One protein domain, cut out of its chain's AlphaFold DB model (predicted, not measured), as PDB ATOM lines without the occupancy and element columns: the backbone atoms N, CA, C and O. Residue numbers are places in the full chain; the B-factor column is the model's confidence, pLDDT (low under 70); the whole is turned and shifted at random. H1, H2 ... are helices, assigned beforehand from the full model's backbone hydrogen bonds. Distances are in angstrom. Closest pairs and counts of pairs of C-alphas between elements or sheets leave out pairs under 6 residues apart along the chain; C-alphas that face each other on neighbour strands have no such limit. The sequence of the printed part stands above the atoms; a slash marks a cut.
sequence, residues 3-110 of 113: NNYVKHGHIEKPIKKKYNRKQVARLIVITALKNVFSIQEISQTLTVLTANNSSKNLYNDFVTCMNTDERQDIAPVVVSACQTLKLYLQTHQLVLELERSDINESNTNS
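What this domain is: This is residues 3 to 110 of the 113 residues of an uncharacterized protein of Streptococcus mutans serotype c (strain ATCC 700610 / UA159) (UniProt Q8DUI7). A small body of helices has one long arm: H5 begins in the body beside H4, and residues 90 to 110, of which 90 to 108 belong to H5, stick out of it. In the body H2, H3, H4 and the first part of H5 pack at steep tilts, and little H1 sits to one side. The 108 printed residues have five named helices, H1 to H5 in chain order, and no named strand: all helix. The whole is loose, with a radius of gyration of the C-alphas of 18.2 A, and elongated, spanning 61 by 36 by 22 A.

How they stand to each other: Start at H5, residues 76 to 108; its residues 78 to 86 touch residues 61 to 66 of H4, residues 55 to 67, closest at the C-alphas of Met 66 and Cys 82, 6.2 A. Their tilt of 36 degrees is only just steep, the same way. H2, residues 21 to 33, touches H4 at a steep tilt of 42 degrees, closest at C-alphas of Ala 25 and Tyr 59, 6.4 A. H2 only just touches H5, with 3 pairs of C-alphas within 8 A, closest at Leu 33 and Leu 85, 6.7 A. H2 and H3, residues 39 to 51, form a helical hairpin and only just touch, with 3 such pairs, closest at C-alphas of Ile 30 and Ile 42, 6.7 A. H1, residues 3 to 7, is only just apart from H2, closest 8.3 A. In the five helices every O i to N i+4 pair is within hydrogen-bond range.

Where its parts are: Find C-alpha 76 at (142.115, 195.358, 288.621); from there H5 runs 48.2 A to C-alpha 108 at (98.864, 209.670, 304.297). H4 measures 18.7 A, H2 18.5 A, H3 18.2 A and H1 6.0 A, from C-alpha 3 at (139.696, 224.865, 281.069).

The domain as a whole: The two farthest C-alphas, of Lys 16 and Asn 109, are 62.1 A apart. The printed part has no cut, and H1 to H2 is a long link. Model confidence is under 70 at residues 49 to 56 and 103 to 110.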
ATOM      1  N   ASN A   3     138.421 224.149 281.000       87.69
ATOM      2  CA  ASN A   3     139.696 224.865 281.069       87.69
ATOM      3  C   ASN A   3     140.527 224.532 282.311       87.69
ATOM      4  O   ASN A   3     141.750 224.556 282.225       87.69
ATOM      5  N   ASN A   4     139.902 224.197 283.443       89.50
ATOM      6  CA  ASN A   4     140.640 223.839 284.658       89.50
ATOM      7  C   ASN A   4     141.435 222.543 284.447       89.50
ATOM      8  O   ASN A   4     142.606 222.466 284.804       89.50
ATOM      9  N   TYR A   5     140.844 221.561 283.765       88.81
ATOM     10  CA  TYR A   5     141.515 220.299 283.455       88.81
ATOM     11  C   TYR A   5     142.634 220.470 282.420       88.81
ATOM     12  O   TYR A   5     143.638 219.768 282.488       88.81
ATOM     13  N   VAL A   6     142.495 221.427 281.494       89.12
ATOM     14  CA  VAL A   6     143.549 221.762 280.519       89.12
ATOM     15  C   VAL A   6     144.707 222.512 281.183       89.12
ATOM     16  O   VAL A   6     145.866 222.197 280.922       89.12
ATOM     17  N   LYS A   7     144.415 223.482 282.061       88.69
ATOM     18  CA  LYS A   7     145.432 224.273 282.781       88.69
ATOM     19  C   LYS A   7     146.344 223.402 283.646       88.69
ATOM     20  O   LYS A   7     147.542 223.648 283.681       88.69
ATOM     21  N   HIS A   8     145.786 222.382 284.294       84.44
ATOM     22  CA  HIS A   8     146.532 221.466 285.162       84.44
ATOM     23  C   HIS A   8     147.047 220.207 284.441       84.44
ATOM     24  O   HIS A   8     147.561 219.299 285.081       84.44
ATOM     25  N   GLY A   9     146.920 220.135 283.109       83.88
ATOM     26  CA  GLY A   9     147.478 219.036 282.311       83.88
ATOM     27  C   GLY A   9     146.724 217.705 282.407       83.88
ATOM     28  O   GLY A   9     147.167 216.709 281.842       83.88
ATOM     29  N   HIS A  10     145.560 217.670 283.061       84.31
ATOM     30  CA  HIS A  10     144.716 216.475 283.130       84.31
ATOM     31  C   HIS A  10     144.053 216.143 281.787       84.31
ATOM     32  O   HIS A  10     143.677 214.997 281.554       84.31
ATOM     33  N   ILE A  11     143.905 217.131 280.899       88.19
ATOM     34  CA  ILE A  11     143.452 216.965 279.514       88.19
ATOM     35  C   ILE A  11     144.398 217.750 278.602       88.19
ATOM     36  O   ILE A  11     144.744 218.895 278.889       88.19
ATOM     37  N   GLU A  12     144.808 217.142 277.488       88.38
ATOM     38  CA  GLU A  12     145.652 217.794 276.480       88.38
ATOM     39  C   GLU A  12     144.972 219.059 275.914       88.38
ATOM     40  O   GLU A  12     143.743 219.146 275.857       88.38
ATOM     41  N   LYS A  13     145.754 220.038 275.445       92.12
ATOM     42  CA  LYS A  13     145.214 221.268 274.838       92.12
ATOM     43  C   LYS A  13     144.422 220.961 273.554       92.12
ATOM     44  O   LYS A  13     144.811 220.068 272.799       92.12
ATOM     45  N   PRO A  14     143.337 221.697 273.258       92.12
ATOM     46  CA  PRO A  14     142.567 221.492 272.032       92.12
ATOM     47  C   PRO A  14     143.417 221.751 270.780       92.12
ATOM     48  O   PRO A  14     144.225 222.680 270.739       92.12
ATOM     49  N   ILE A  15     143.182 220.975 269.723       91.38
ATOM     50  CA  ILE A  15     143.856 221.102 268.426       91.38
ATOM     51  C   ILE A  15     142.949 221.912 267.501       91.38
ATOM     52  O   ILE A  15     141.816 221.517 267.234       91.38
ATOM     53  N   LYS A  16     143.415 223.073 267.017       92.81
ATOM     54  CA  LYS A  16     142.603 223.998 266.193       92.81
ATOM     55  C   LYS A  16     141.239 224.325 266.837       92.81
ATOM     56  O   LYS A  16     140.208 224.302 266.170       92.81
ATOM     57  N   LYS A  17     141.236 224.600 268.150       89.88
ATOM     58  CA  LYS A  17     140.035 224.853 268.981       89.88
ATOM     59  C   LYS A  17     139.061 223.666 269.105       89.88
ATOM     60  O   LYS A  17     137.975 223.840 269.648       89.88
ATOM     61  N   LYS A  18     139.429 222.469 268.640       90.31
ATOM     62  CA  LYS A  18     138.610 221.255 268.741       90.31
ATOM     63  C   LYS A  18     139.272 220.230 269.657       90.31
ATOM     64  O   LYS A  18     140.491 220.073 269.650       90.31
ATOM     65  N   TYR A  19     138.453 219.523 270.428       92.38
ATOM     66  CA  TYR A  19     138.892 218.371 271.209       92.38
ATOM     67  C   TYR A  19     138.693 217.097 270.387       92.38
ATOM     68  O   TYR A  19     137.658 216.912 269.748       92.38
ATOM     69  N   ASN A  20     139.696 216.228 270.379       90.62
ATOM     70  CA  ASN A  20     139.632 214.933 269.718       90.62
ATOM     71  C   ASN A  20     138.943 213.885 270.615       90.62
ATOM     72  O   ASN A  20     138.677 214.110 271.798       90.62
ATOM     73  N   ARG A  21     138.687 212.699 270.051       88.94
ATOM     74  CA  ARG A  21     138.009 211.603 270.765       88.94
ATOM     75  C   ARG A  21     138.731 211.189 272.053       88.94
ATOM     76  O   ARG A  21     138.067 210.934 273.048       88.94
ATOM     77  N   LYS A  22     140.070 211.178 272.064       85.25
ATOM     78  CA  LYS A  22     140.878 210.830 273.247       85.25
ATOM     79  C   LYS A  22     140.678 211.842 274.383       85.25
ATOM     80  O   LYS A  22     140.511 211.447 275.532       85.25
ATOM     81  N   GLN A  23     140.652 213.136 274.066       88.88
ATOM     82  CA  GLN A  23     140.426 214.206 275.043       88.88
ATOM     83  C   GLN A  23     139.017 214.144 275.636       88.88
ATOM     84  O   GLN A  23     138.854 214.296 276.844       88.88
ATOM     85  N   VAL A  24     138.012 213.877 274.799       90.25
ATOM     86  CA  VAL A  24     136.619 213.733 275.244       90.25
ATOM     87  C   VAL A  24     136.441 212.482 276.107       90.25
ATOM     88  O   VAL A  24     135.869 212.578 277.187       90.25
ATOM     89  N   ALA A  25     136.996 211.337 275.699       88.00
ATOM     90  CA  ALA A  25     136.976 210.106 276.492       88.00
ATOM     91  C   ALA A  25     137.586 210.321 277.888       88.00
ATOM     92  O   ALA A  25     136.987 209.967 278.903       88.00
ATOM     93  N   ARG A  26     138.745 210.992 277.952       87.50
ATOM     94  CA  ARG A  26     139.398 211.330 279.222       87.50
ATOM     95  C   ARG A  26     138.549 212.267 280.084       87.50
ATOM     96  O   ARG A  26     138.468 212.068 281.292       87.50
ATOM     97  N   LEU A  27     137.893 213.258 279.476       90.25
ATOM     98  CA  LEU A  27     136.987 214.166 280.184       90.25
ATOM     99  C   LEU A  27     135.804 213.426 280.817       90.25
ATOM    100  O   LEU A  27     135.454 213.726 281.958       90.25
ATOM    101  N   ILE A  28     135.202 212.476 280.097       90.19
ATOM    102  CA  ILE A  28     134.072 211.673 280.587       90.19
ATOM    103  C   ILE A  28     134.488 210.893 281.837       90.19
ATOM    104  O   ILE A  28     133.834 211.014 282.870       90.19
ATOM    105  N   VAL A  29     135.617 210.181 281.777       89.62
ATOM    106  CA  VAL A  29     136.128 209.394 282.911       89.62
ATOM    107  C   VAL A  29     136.432 210.289 284.116       89.62
ATOM    108  O   VAL A  29     135.983 209.996 285.221       89.62
ATOM    109  N   ILE A  30     137.117 211.423 283.914       90.31
ATOM    110  CA  ILE A  30     137.385 212.391 284.994       90.31
ATOM    111  C   ILE A  30     136.076 212.886 285.622       90.31
ATOM    112  O   ILE A  30     135.968 212.984 286.842       90.31
ATOM    113  N   THR A  31     135.079 213.206 284.798       90.75
ATOM    114  CA  THR A  31     133.800 213.751 285.274       90.75
ATOM    115  C   THR A  31     132.984 212.721 286.047       90.75
ATOM    116  O   THR A  31     132.288 213.098 286.984       90.75
ATOM    117  N   ALA A  32     133.084 211.440 285.695       91.25
ATOM    118  CA  ALA A  32     132.436 210.365 286.436       91.25
ATOM    119  C   ALA A  32     133.126 210.117 287.789       91.25
ATOM    120  O   ALA A  32     132.470 210.069 288.829       91.25
ATOM    121  N   LEU A  33     134.458 210.019 287.781       91.44
ATOM    122  CA  LEU A  33     135.249 209.639 288.952       91.44
ATOM    123  C   LEU A  33     135.406 210.756 289.991       91.44
ATOM    124  O   LEU A  33     135.608 210.454 291.162       91.44
ATOM    125  N   LYS A  34     135.273 212.035 289.614       92.19
ATOM    126  CA  LYS A  34     135.460 213.165 290.551       92.19
ATOM    127  C   LYS A  34     134.496 213.177 291.745       92.19
ATOM    128  O   LYS A  34     134.693 213.964 292.661       92.19
ATOM    129  N   ASN A  35     133.410 212.403 291.684       88.88
ATOM    130  CA  ASN A  35     132.446 212.305 292.779       88.88
ATOM    131  C   ASN A  35     132.978 211.454 293.940       88.88
ATOM    132  O   ASN A  35     132.518 211.606 295.062       88.88
ATOM    133  N   VAL A  36     133.935 210.567 293.655       93.50
ATOM    134  CA  VAL A  36     134.475 209.585 294.607       93.50
ATOM    135  C   VAL A  36     135.986 209.690 294.796       93.50
ATOM    136  O   VAL A  36     136.493 209.265 295.826       93.50
ATOM    137  N   PHE A  37     136.705 210.272 293.835       92.62
ATOM    138  CA  PHE A  37     138.157 210.434 293.873       92.62
ATOM    139  C   PHE A  37     138.548 211.901 293.698       92.62
ATOM    140  O   PHE A  37     137.917 212.650 292.942       92.62
ATOM    141  N   SER A  38     139.643 212.306 294.341       91.88
ATOM    142  CA  SER A  38     140.251 213.613 294.100       91.88
ATOM    143  C   SER A  38     140.825 213.705 292.685       91.88
ATOM    144  O   SER A  38     141.175 212.710 292.043       91.88
ATOM    145  N   ILE A  39     140.972 214.929 292.174       87.19
ATOM    146  CA  ILE A  39     141.523 215.127 290.828       87.19
ATOM    147  C   ILE A  39     142.976 214.638 290.718       87.19
ATOM    148  O   ILE A  39     143.377 214.149 289.659       87.19
ATOM    149  N   GLN A  40     143.749 214.726 291.807       86.00
ATOM    150  CA  GLN A  40     145.112 214.205 291.877       86.00
ATOM    151  C   GLN A  40     145.130 212.677 291.735       86.00
ATOM    152  O   GLN A  40     145.855 212.164 290.880       86.00
ATOM    153  N   GLU A  41     144.289 211.964 292.488       87.50
ATOM    154  CA  GLU A  41     144.184 210.497 292.431       87.50
ATOM    155  C   GLU A  41     143.729 210.014 291.053       87.50
ATOM    156  O   GLU A  41     144.311 209.081 290.495       87.50
ATOM    157  N   ILE A  42     142.744 210.692 290.451       86.12
ATOM    158  CA  ILE A  42     142.286 210.390 289.087       86.12
ATOM    159  C   ILE A  42     143.437 210.572 288.096       86.12
ATOM    160  O   ILE A  42     143.664 209.726 287.231       86.12
ATOM    161  N   SER A  43     144.185 211.672 288.211       80.75
ATOM    162  CA  SER A  43     145.303 211.962 287.313       80.75
ATOM    163  C   SER A  43     146.417 210.923 287.432       80.75
ATOM    164  O   SER A  43     146.940 210.477 286.408       80.75
ATOM    165  N   GLN A  44     146.766 210.516 288.653       81.38
ATOM    166  CA  GLN A  44     147.773 209.488 288.911       81.38
ATOM    167  C   GLN A  44     147.329 208.131 288.356       81.38
ATOM    168  O   GLN A  44     148.066 207.515 287.585       81.38
ATOM    169  N   THR A  45     146.097 207.720 288.657       79.12
ATOM    170  CA  THR A  45     145.511 206.453 288.195       79.12
ATOM    171  C   THR A  45     145.481 206.378 286.670       79.12
ATOM    172  O   THR A  45     145.974 205.417 286.081       79.12
ATOM    173  N   LEU A  46     144.997 207.432 286.004       77.25
ATOM    174  CA  LEU A  46     144.994 207.504 284.543       77.25
ATOM    175  C   LEU A  46     146.410 207.475 283.966       77.25
ATOM    176  O   LEU A  46     146.628 206.831 282.946       77.25
ATOM    177  N   THR A  47     147.380 208.144 284.588       76.06
ATOM    178  CA  THR A  47     148.764 208.171 284.083       76.06
ATOM    179  C   THR A  47     149.407 206.787 284.136       76.06
ATOM    180  O   THR A  47     149.945 206.341 283.125       76.06
ATOM    181  N   VAL A  48     149.275 206.077 285.261       72.12
ATOM    182  CA  VAL A  48     149.783 204.703 285.426       72.12
ATOM    183  C   VAL A  48     149.132 203.750 284.423       72.12
ATOM    184  O   VAL A  48     149.812 202.958 283.776       72.12
ATOM    185  N   LEU A  49     147.819 203.869 284.226       68.88
ATOM    186  CA  LEU A  49     147.069 203.008 283.313       68.88
ATOM    187  C   LEU A  49     147.364 203.293 281.835       68.88
ATOM    188  O   LEU A  49     147.392 202.370 281.026       68.88
ATOM    189  N   THR A  50     147.615 204.555 281.477       67.75
ATOM    190  CA  THR A  50     147.925 204.949 280.092       67.75
ATOM    191  C   THR A  50     149.389 204.701 279.720       67.75
ATOM    192  O   THR A  50     149.700 204.589 278.540       67.75
ATOM    193  N   ALA A  51     150.299 204.598 280.695       65.06
ATOM    194  CA  ALA A  51     151.693 204.224 280.436       65.06
ATOM    195  C   ALA A  51     151.816 202.792 279.884       65.06
ATOM    196  O   ALA A  51     152.704 202.520 279.081       65.06
ATOM    197  N   ASN A  52     150.883 201.911 280.262       57.91
ATOM    198  CA  ASN A  52     150.884 200.494 279.891       57.91
ATOM    199  C   ASN A  52     149.848 200.128 278.812       57.91
ATOM    200  O   ASN A  52     149.825 198.989 278.358       57.91
ATOM    201  N   ASN A  53     148.980 201.059 278.394       55.16
ATOM    202  CA  ASN A  53     147.898 200.797 277.442       55.16
ATOM    203  C   ASN A  53     147.605 201.994 276.531       55.16
ATOM    204  O   ASN A  53     147.718 203.156 276.923       55.16
ATOM    205  N   SER A  54     147.112 201.722 275.319       62.12
ATOM    206  CA  SER A  54     146.538 202.784 274.488       62.12
ATOM    207  C   SER A  54     145.296 203.361 275.190       62.12
ATOM    208  O   SER A  54     144.442 202.614 275.662       62.12
ATOM    209  N   SER A  55     145.150 204.691 275.263       61.69
ATOM    210  CA  SER A  55     144.033 205.342 275.985       61.69
ATOM    211  C   SER A  55     142.636 204.915 275.514       61.69
ATOM    212  O   SER A  55     141.655 205.143 276.216       61.69
ATOM    213  N   LYS A  56     142.538 204.329 274.312       64.19
ATOM    214  CA  LYS A  56     141.301 203.768 273.768       64.19
ATOM    215  C   LYS A  56     140.864 202.517 274.536       64.19
ATOM    216  O   LYS A  56     139.677 202.388 274.811       64.19
ATOM    217  N   ASN A  57     141.808 201.654 274.914       77.25
ATOM    218  CA  ASN A  57     141.518 200.436 275.672       77.25
ATOM    219  C   ASN A  57     140.983 200.799 277.057       77.25
ATOM    220  O   ASN A  57     139.909 200.355 277.425       77.25
ATOM    221  N   LEU A  58     141.625 201.751 277.740       80.56
ATOM    222  CA  LEU A  58     141.217 202.140 279.089       80.56
ATOM    223  C   LEU A  58     139.796 202.718 279.172       80.56
ATOM    224  O   LEU A  58     139.062 202.457 280.121       80.56
ATOM    225  N   TYR A  59     139.407 203.537 278.190       85.62
ATOM    226  CA  TYR A  59     138.043 204.059 278.132       85.62
ATOM    227  C   TYR A  59     137.029 202.940 277.885       85.62
ATOM    228  O   TYR A  59     135.980 202.924 278.522       85.62
ATOM    229  N   ASN A  60     137.343 202.008 276.984       88.69
ATOM    230  CA  ASN A  60     136.477 200.866 276.718       88.69
ATOM    231  C   ASN A  60     136.340 199.984 277.963       88.69
ATOM    232  O   ASN A  60     135.217 199.665 278.328       88.69
ATOM    233  N   ASP A  61     137.439 199.695 278.661       88.56
ATOM    234  CA  ASP A  61     137.437 198.941 279.916       88.56
ATOM    235  C   ASP A  61     136.544 199.608 280.967       88.56
ATOM    236  O   ASP A  61     135.717 198.954 281.596       88.56
ATOM    237  N   PHE A  62     136.659 200.933 281.121       89.25
ATOM    238  CA  PHE A  62     135.787 201.707 282.002       89.25
ATOM    239  C   PHE A  62     134.311 201.573 281.599       89.25
ATOM    240  O   PHE A  62     133.457 201.347 282.453       89.25
ATOM    241  N   VAL A  63     133.995 201.683 280.306       90.69
ATOM    242  CA  VAL A  63     132.624 201.543 279.793       90.69
ATOM    243  C   VAL A  63     132.086 200.128 280.022       90.69
ATOM    244  O   VAL A  63     130.962 199.996 280.507       90.69
ATOM    245  N   THR A  64     132.864 199.084 279.733       91.94
ATOM    246  CA  THR A  64     132.498 197.684 279.993       91.94
ATOM    247  C   THR A  64     132.202 197.489 281.474       91.94
ATOM    248  O   THR A  64     131.120 197.046 281.844       91.94
ATOM    249  N   CYS A  65     133.110 197.945 282.330       91.50
ATOM    250  CA  CYS A  65     133.019 197.846 283.779       91.50
ATOM    251  C   CYS A  65     131.828 198.616 284.383       91.50
ATOM    252  O   CYS A  65     131.270 198.205 285.403       91.50
ATOM    253  N   MET A  66     131.406 199.724 283.764       91.12
ATOM    254  CA  MET A  66     130.240 200.497 284.202       91.12
ATOM    255  C   MET A  66     128.910 199.884 283.751       91.12
ATOM    256  O   MET A  66     127.956 199.917 284.525       91.12
ATOM    257  N   ASN A  67     128.847 199.304 282.548       91.56
ATOM    258  CA  ASN A  67     127.590 198.843 281.939       91.56
ATOM    259  C   ASN A  67     127.348 197.333 282.043       91.56
ATOM    260  O   ASN A  67     126.224 196.887 281.836       91.56
ATOM    261  N   THR A  68     128.381 196.552 282.336       88.06
ATOM    262  CA  THR A  68     128.315 195.089 282.406       88.06
ATOM    263  C   THR A  68     128.989 194.587 283.682       88.06
ATOM    264  O   THR A  68     129.689 195.340 284.368       88.06
ATOM    265  N   ASP A  69     128.783 193.308 283.991       81.00
ATOM    266  CA  ASP A  69     129.512 192.601 285.048       81.00
ATOM    267  C   ASP A  69     130.756 191.869 284.523       81.00
ATOM    268  O   ASP A  69     131.456 191.200 285.288       81.00
ATOM    269  N   GLU A  70     131.069 192.028 283.236       78.44
ATOM    270  CA  GLU A  70     132.250 191.449 282.608       78.44
ATOM    271  C   GLU A  70     133.517 192.154 283.094       78.44
ATOM    272  O   GLU A  70     133.636 193.382 283.088       78.44
ATOM    273  N   ARG A  71     134.481 191.353 283.550       79.06
ATOM    274  CA  ARG A  71     135.754 191.834 284.116       79.06
ATOM    275  C   ARG A  71     136.969 191.116 283.550       79.06
ATOM    276  O   ARG A  71     138.082 191.336 284.019       79.06
ATOM    277  N   GLN A  72     136.748 190.235 282.580       76.00
ATOM    278  CA  GLN A  72     137.815 189.465 281.966       76.00
ATOM    279  C   GLN A  72     138.747 190.421 281.214       76.00
ATOM    280  O   GLN A  72     138.285 191.303 280.497       76.00
ATOM    281  N   ASP A  73     140.050 190.287 281.459       82.00
ATOM    282  CA  ASP A  73     141.121 191.098 280.864       82.00
ATOM    283  C   ASP A  73     141.108 192.609 281.189       82.00
ATOM    284  O   ASP A  73     141.873 193.375 280.601       82.00
ATOM    285  N   ILE A  74     140.322 193.050 282.180       84.69
ATOM    286  CA  ILE A  74     140.341 194.439 282.665       84.69
ATOM    287  C   ILE A  74     141.319 194.580 283.837       84.69
ATOM    288  O   ILE A  74     141.308 193.797 284.787       84.69
ATOM    289  N   ALA A  75     142.141 195.631 283.809       84.50
ATOM    290  CA  ALA A  75     143.077 195.921 284.892       84.50
ATOM    291  C   ALA A  75     142.347 196.046 286.254       84.50
ATOM    292  O   ALA A  75     141.398 196.833 286.358       84.50
ATOM    293  N   PRO A  76     142.811 195.373 287.329       86.62
ATOM    294  CA  PRO A  76     142.115 195.358 288.621       86.62
ATOM    295  C   PRO A  76     141.820 196.748 289.194       86.62
ATOM    296  O   PRO A  76     140.755 196.981 289.753       86.62
ATOM    297  N   VAL A  77     142.729 197.706 288.991       85.44
ATOM    298  CA  VAL A  77     142.538 199.093 289.439       85.44
ATOM    299  C   VAL A  77     141.353 199.786 288.749       85.44
ATOM    300  O   VAL A  77     140.659 200.575 289.386       85.44
ATOM    301  N   VAL A  78     141.071 199.473 287.476       86.25
ATOM    302  CA  VAL A  78     139.895 199.998 286.759       86.25
ATOM    303  C   VAL A  78     138.634 199.404 287.365       86.25
ATOM    304  O   VAL A  78     137.711 200.144 287.697       86.25
ATOM    305  N   VAL A  79     138.633 198.086 287.577       89.62
ATOM    306  CA  VAL A  79     137.522 197.359 288.197       89.62
ATOM    307  C   VAL A  79     137.171 197.955 289.561       89.62
ATOM    308  O   VAL A  79     136.013 198.305 289.801       89.62
ATOM    309  N   SER A  80     138.167 198.127 290.432       90.69
ATOM    310  CA  SER A  80     137.970 198.718 291.756       90.69
ATOM    311  C   SER A  80     137.434 200.146 291.672       90.69
ATOM    312  O   SER A  80     136.478 200.472 292.371       90.69
ATOM    313  N   ALA A  81     137.965 200.982 290.772       89.69
ATOM    314  CA  ALA A  81     137.484 202.353 290.599       89.69
ATOM    315  C   ALA A  81     136.009 202.415 290.158       89.69
ATOM    316  O   ALA A  81     135.246 203.228 290.690       89.69
ATOM    317  N   CYS A  82     135.572 201.550 289.232       91.19
ATOM    318  CA  CYS A  82     134.156 201.488 288.857       91.19
ATOM    319  C   CYS A  82     133.285 201.022 290.020       91.19
ATOM    320  O   CYS A  82     132.192 201.547 290.200       91.19
ATOM    321  N   GLN A  83     133.734 200.028 290.795       92.88
ATOM    322  CA  GLN A  83     132.973 199.524 291.940       92.88
ATOM    323  C   GLN A  83     132.758 200.613 292.983       92.88
ATOM    324  O   GLN A  83     131.635 200.785 293.446       92.88
ATOM    325  N   THR A  84     133.799 201.385 293.302       94.38
ATOM    326  CA  THR A  84     133.682 202.537 294.200       94.38
ATOM    327  C   THR A  84     132.637 203.526 293.689       94.38
ATOM    328  O   THR A  84     131.770 203.948 294.450       94.38
ATOM    329  N   LEU A  85     132.666 203.854 292.393       93.81
ATOM    330  CA  LEU A  85     131.680 204.752 291.794       93.81
ATOM    331  C   LEU A  85     130.259 204.163 291.820       93.81
ATOM    332  O   LEU A  85     129.323 204.871 292.181       93.81
ATOM    333  N   LYS A  86     130.087 202.882 291.476       94.19
ATOM    334  CA  LYS A  86     128.789 202.187 291.507       94.19
ATOM    335  C   LYS A  86     128.192 202.195 292.913       94.19
ATOM    336  O   LYS A  86     127.033 202.560 293.067       94.19
ATOM    337  N   LEU A  87     128.991 201.864 293.927       96.12
ATOM    338  CA  LEU A  87     128.556 201.874 295.324       96.12
ATOM    339  C   LEU A  87     128.172 203.281 295.787       96.12
ATOM    340  O   LEU A  87     127.113 203.451 296.375       96.12
ATOM    341  N   TYR A  88     128.969 204.298 295.455       96.12
ATOM    342  CA  TYR A  88     128.630 205.690 295.761       96.12
ATOM    343  C   TYR A  88     127.292 206.119 295.142       96.12
ATOM    344  O   TYR A  88     126.461 206.730 295.815       96.12
ATOM    345  N   LEU A  89     127.066 205.791 293.866       94.50
ATOM    346  CA  LEU A  89     125.808 206.102 293.182       94.50
ATOM    347  C   LEU A  89     124.630 205.340 293.799       94.50
ATOM    348  O   LEU A  89     123.564 205.920 293.981       94.50
ATOM    349  N   GLN A  90     124.834 204.074 294.169       96.38
ATOM    350  CA  GLN A  90     123.834 203.271 294.867       96.38
ATOM    351  C   GLN A  90     123.473 203.882 296.225       96.38
ATOM    352  O   GLN A  90     122.294 203.977 296.548       96.38
ATOM    353  N   THR A  91     124.456 204.338 297.007       96.94
ATOM    354  CA  THR A  91     124.198 205.015 298.284       96.94
ATOM    355  C   THR A  91     123.335 206.259 298.091       96.94
ATOM    356  O   THR A  91     122.349 206.420 298.802       96.94
ATOM    357  N   HIS A  92     123.648 207.108 297.108       95.50
ATOM    358  CA  HIS A  92     122.824 208.288 296.807       95.50
ATOM    359  C   HIS A  92     121.405 207.929 296.381       95.50
ATOM    360  O   HIS A  92     120.454 208.571 296.814       95.50
ATOM    361  N   GLN A  93     121.254 206.890 295.563       95.94
ATOM    362  CA  GLN A  93     119.941 206.424 295.134       95.94
ATOM    363  C   GLN A  93     119.095 205.947 296.324       95.94
ATOM    364  O   GLN A  93     117.934 206.333 296.432       95.94
ATOM    365  N   LEU A  94     119.692 205.189 297.249       96.75
ATOM    366  CA  LEU A  94     119.025 204.738 298.473       96.75
ATOM    367  C   LEU A  94     118.611 205.911 299.371       96.75
ATOM    368  O   LEU A  94     117.513 205.901 299.916       96.75
ATOM    369  N   VAL A  95     119.451 206.943 299.503       95.88
ATOM    370  CA  VAL A  95     119.096 208.155 300.265       95.88
ATOM    371  C   VAL A  95     117.879 208.854 299.654       95.88
ATOM    372  O   VAL A  95     116.943 209.180 300.376       95.88
ATOM    373  N   LEU A  96     117.839 209.018 298.329       94.06
ATOM    374  CA  LEU A  96     116.693 209.628 297.641       94.06
ATOM    375  C   LEU A  96     115.403 208.811 297.794       94.06
ATOM    376  O   LEU A  96     114.306 209.368 297.798       94.06
ATOM    377  N   GLU A  97     115.514 207.486 297.860       94.88
ATOM    378  CA  GLU A  97     114.373 206.601 298.097       94.88
ATOM    379  C   GLU A  97     113.828 206.758 299.517       94.88
ATOM    380  O   GLU A  97     112.612 206.870 299.672       94.88
ATOM    381  N   LEU A  98     114.712 206.863 300.515       92.81
ATOM    382  CA  LEU A  98     114.337 207.118 301.908       92.81
ATOM    383  C   LEU A  98     113.636 208.476 302.074       92.81
ATOM    384  O   LEU A  98     112.564 208.555 302.671       92.81
ATOM    385  N   GLU A  99     114.168 209.535 301.458       91.19
ATOM    386  CA  GLU A  99     113.535 210.864 301.488       91.19
ATOM    387  C   GLU A  99     112.129 210.856 300.863       91.19
ATOM    388  O   GLU A  99     111.228 211.567 301.310       91.19
ATOM    389  N   ARG A 100     111.905 210.040 299.824       86.44
ATOM    390  CA  ARG A 100     110.587 209.904 299.181       86.44
ATOM    391  C   ARG A 100     109.598 209.106 300.023       86.44
ATOM    392  O   ARG A 100     108.410 209.432 299.993       86.44
ATOM    393  N   SER A 101     110.042 208.072 300.739       77.88
ATOM    394  CA  SER A 101     109.162 207.319 301.643       77.88
ATOM    395  C   SER A 101     108.661 208.182 302.801       77.88
ATOM    396  O   SER A 101     107.468 208.133 303.098       77.88
ATOM    397  N   ASP A 102     109.512 209.049 303.356       71.06
ATOM    398  CA  ASP A 102     109.148 209.931 304.474       71.06
ATOM    399  C   ASP A 102     108.068 210.962 304.081       71.06
ATOM    400  O   ASP A 102     107.152 211.254 304.857       71.06
ATOM    401  N   ILE A 103     108.125 211.490 302.849       69.25
ATOM    402  CA  ILE A 103     107.115 212.420 302.301       69.25
ATOM    403  C   ILE A 103     105.773 211.711 302.075       69.25
ATOM    404  O   ILE A 103     104.708 212.276 302.331       69.25
ATOM    405  N   ASN A 104     105.803 210.470 301.591       64.44
ATOM    406  CA  ASN A 104     104.577 209.722 301.334       64.44
ATOM    407  C   ASN A 104     103.871 209.325 302.639       64.44
ATOM    408  O   ASN A 104     102.657 209.496 302.716       64.44
ATOM    409  N   GLU A 105     104.604 208.897 303.678       61.59
ATOM    410  CA  GLU A 105     104.018 208.582 304.993       61.59
ATOM    411  C   GLU A 105     103.386 209.808 305.673       61.59
ATOM    412  O   GLU A 105     102.302 209.712 306.260       61.59
ATOM    413  N   SER A 106     104.023 210.977 305.562       61.34
ATOM    414  CA  SER A 106     103.512 212.222 306.147       61.34
ATOM    415  C   SER A 106     102.265 212.761 305.432       61.34
ATOM    416  O   SER A 106     101.381 213.301 306.099       61.34
ATOM    417  N   ASN A 107     102.117 212.528 304.123       58.75
ATOM    418  CA  ASN A 107     100.887 212.862 303.396       58.75
ATOM    419  C   ASN A 107      99.714 211.939 303.777       58.75
ATOM    420  O   ASN A 107      98.625 212.438 304.064       58.75
ATOM    421  N   THR A 108      99.927 210.621 303.896       57.12
ATOM    422  CA  THR A 108      98.864 209.670 304.297       57.12
ATOM    423  C   THR A 108      98.290 209.919 305.695       57.12
ATOM    424  O   THR A 108      97.101 209.697 305.916       57.12
ATOM    425  N   ASN A 109      99.095 210.429 306.634       57.12
ATOM    426  CA  ASN A 109      98.642 210.734 307.999       57.12
ATOM    427  C   ASN A 109      97.882 212.069 308.122       57.12
ATOM    428  O   ASN A 109      97.330 212.362 309.184       57.12
ATOM    429  N   SER A 110      97.850 212.888 307.064       55.56
ATOM    430  CA  SER A 110      97.120 214.164 307.035       55.56
ATOM    431  C   SER A 110      95.699 214.044 306.466       55.56
ATOM    432  O   SER A 110      94.856 214.882 306.766       55.56
TER     433      SER A 110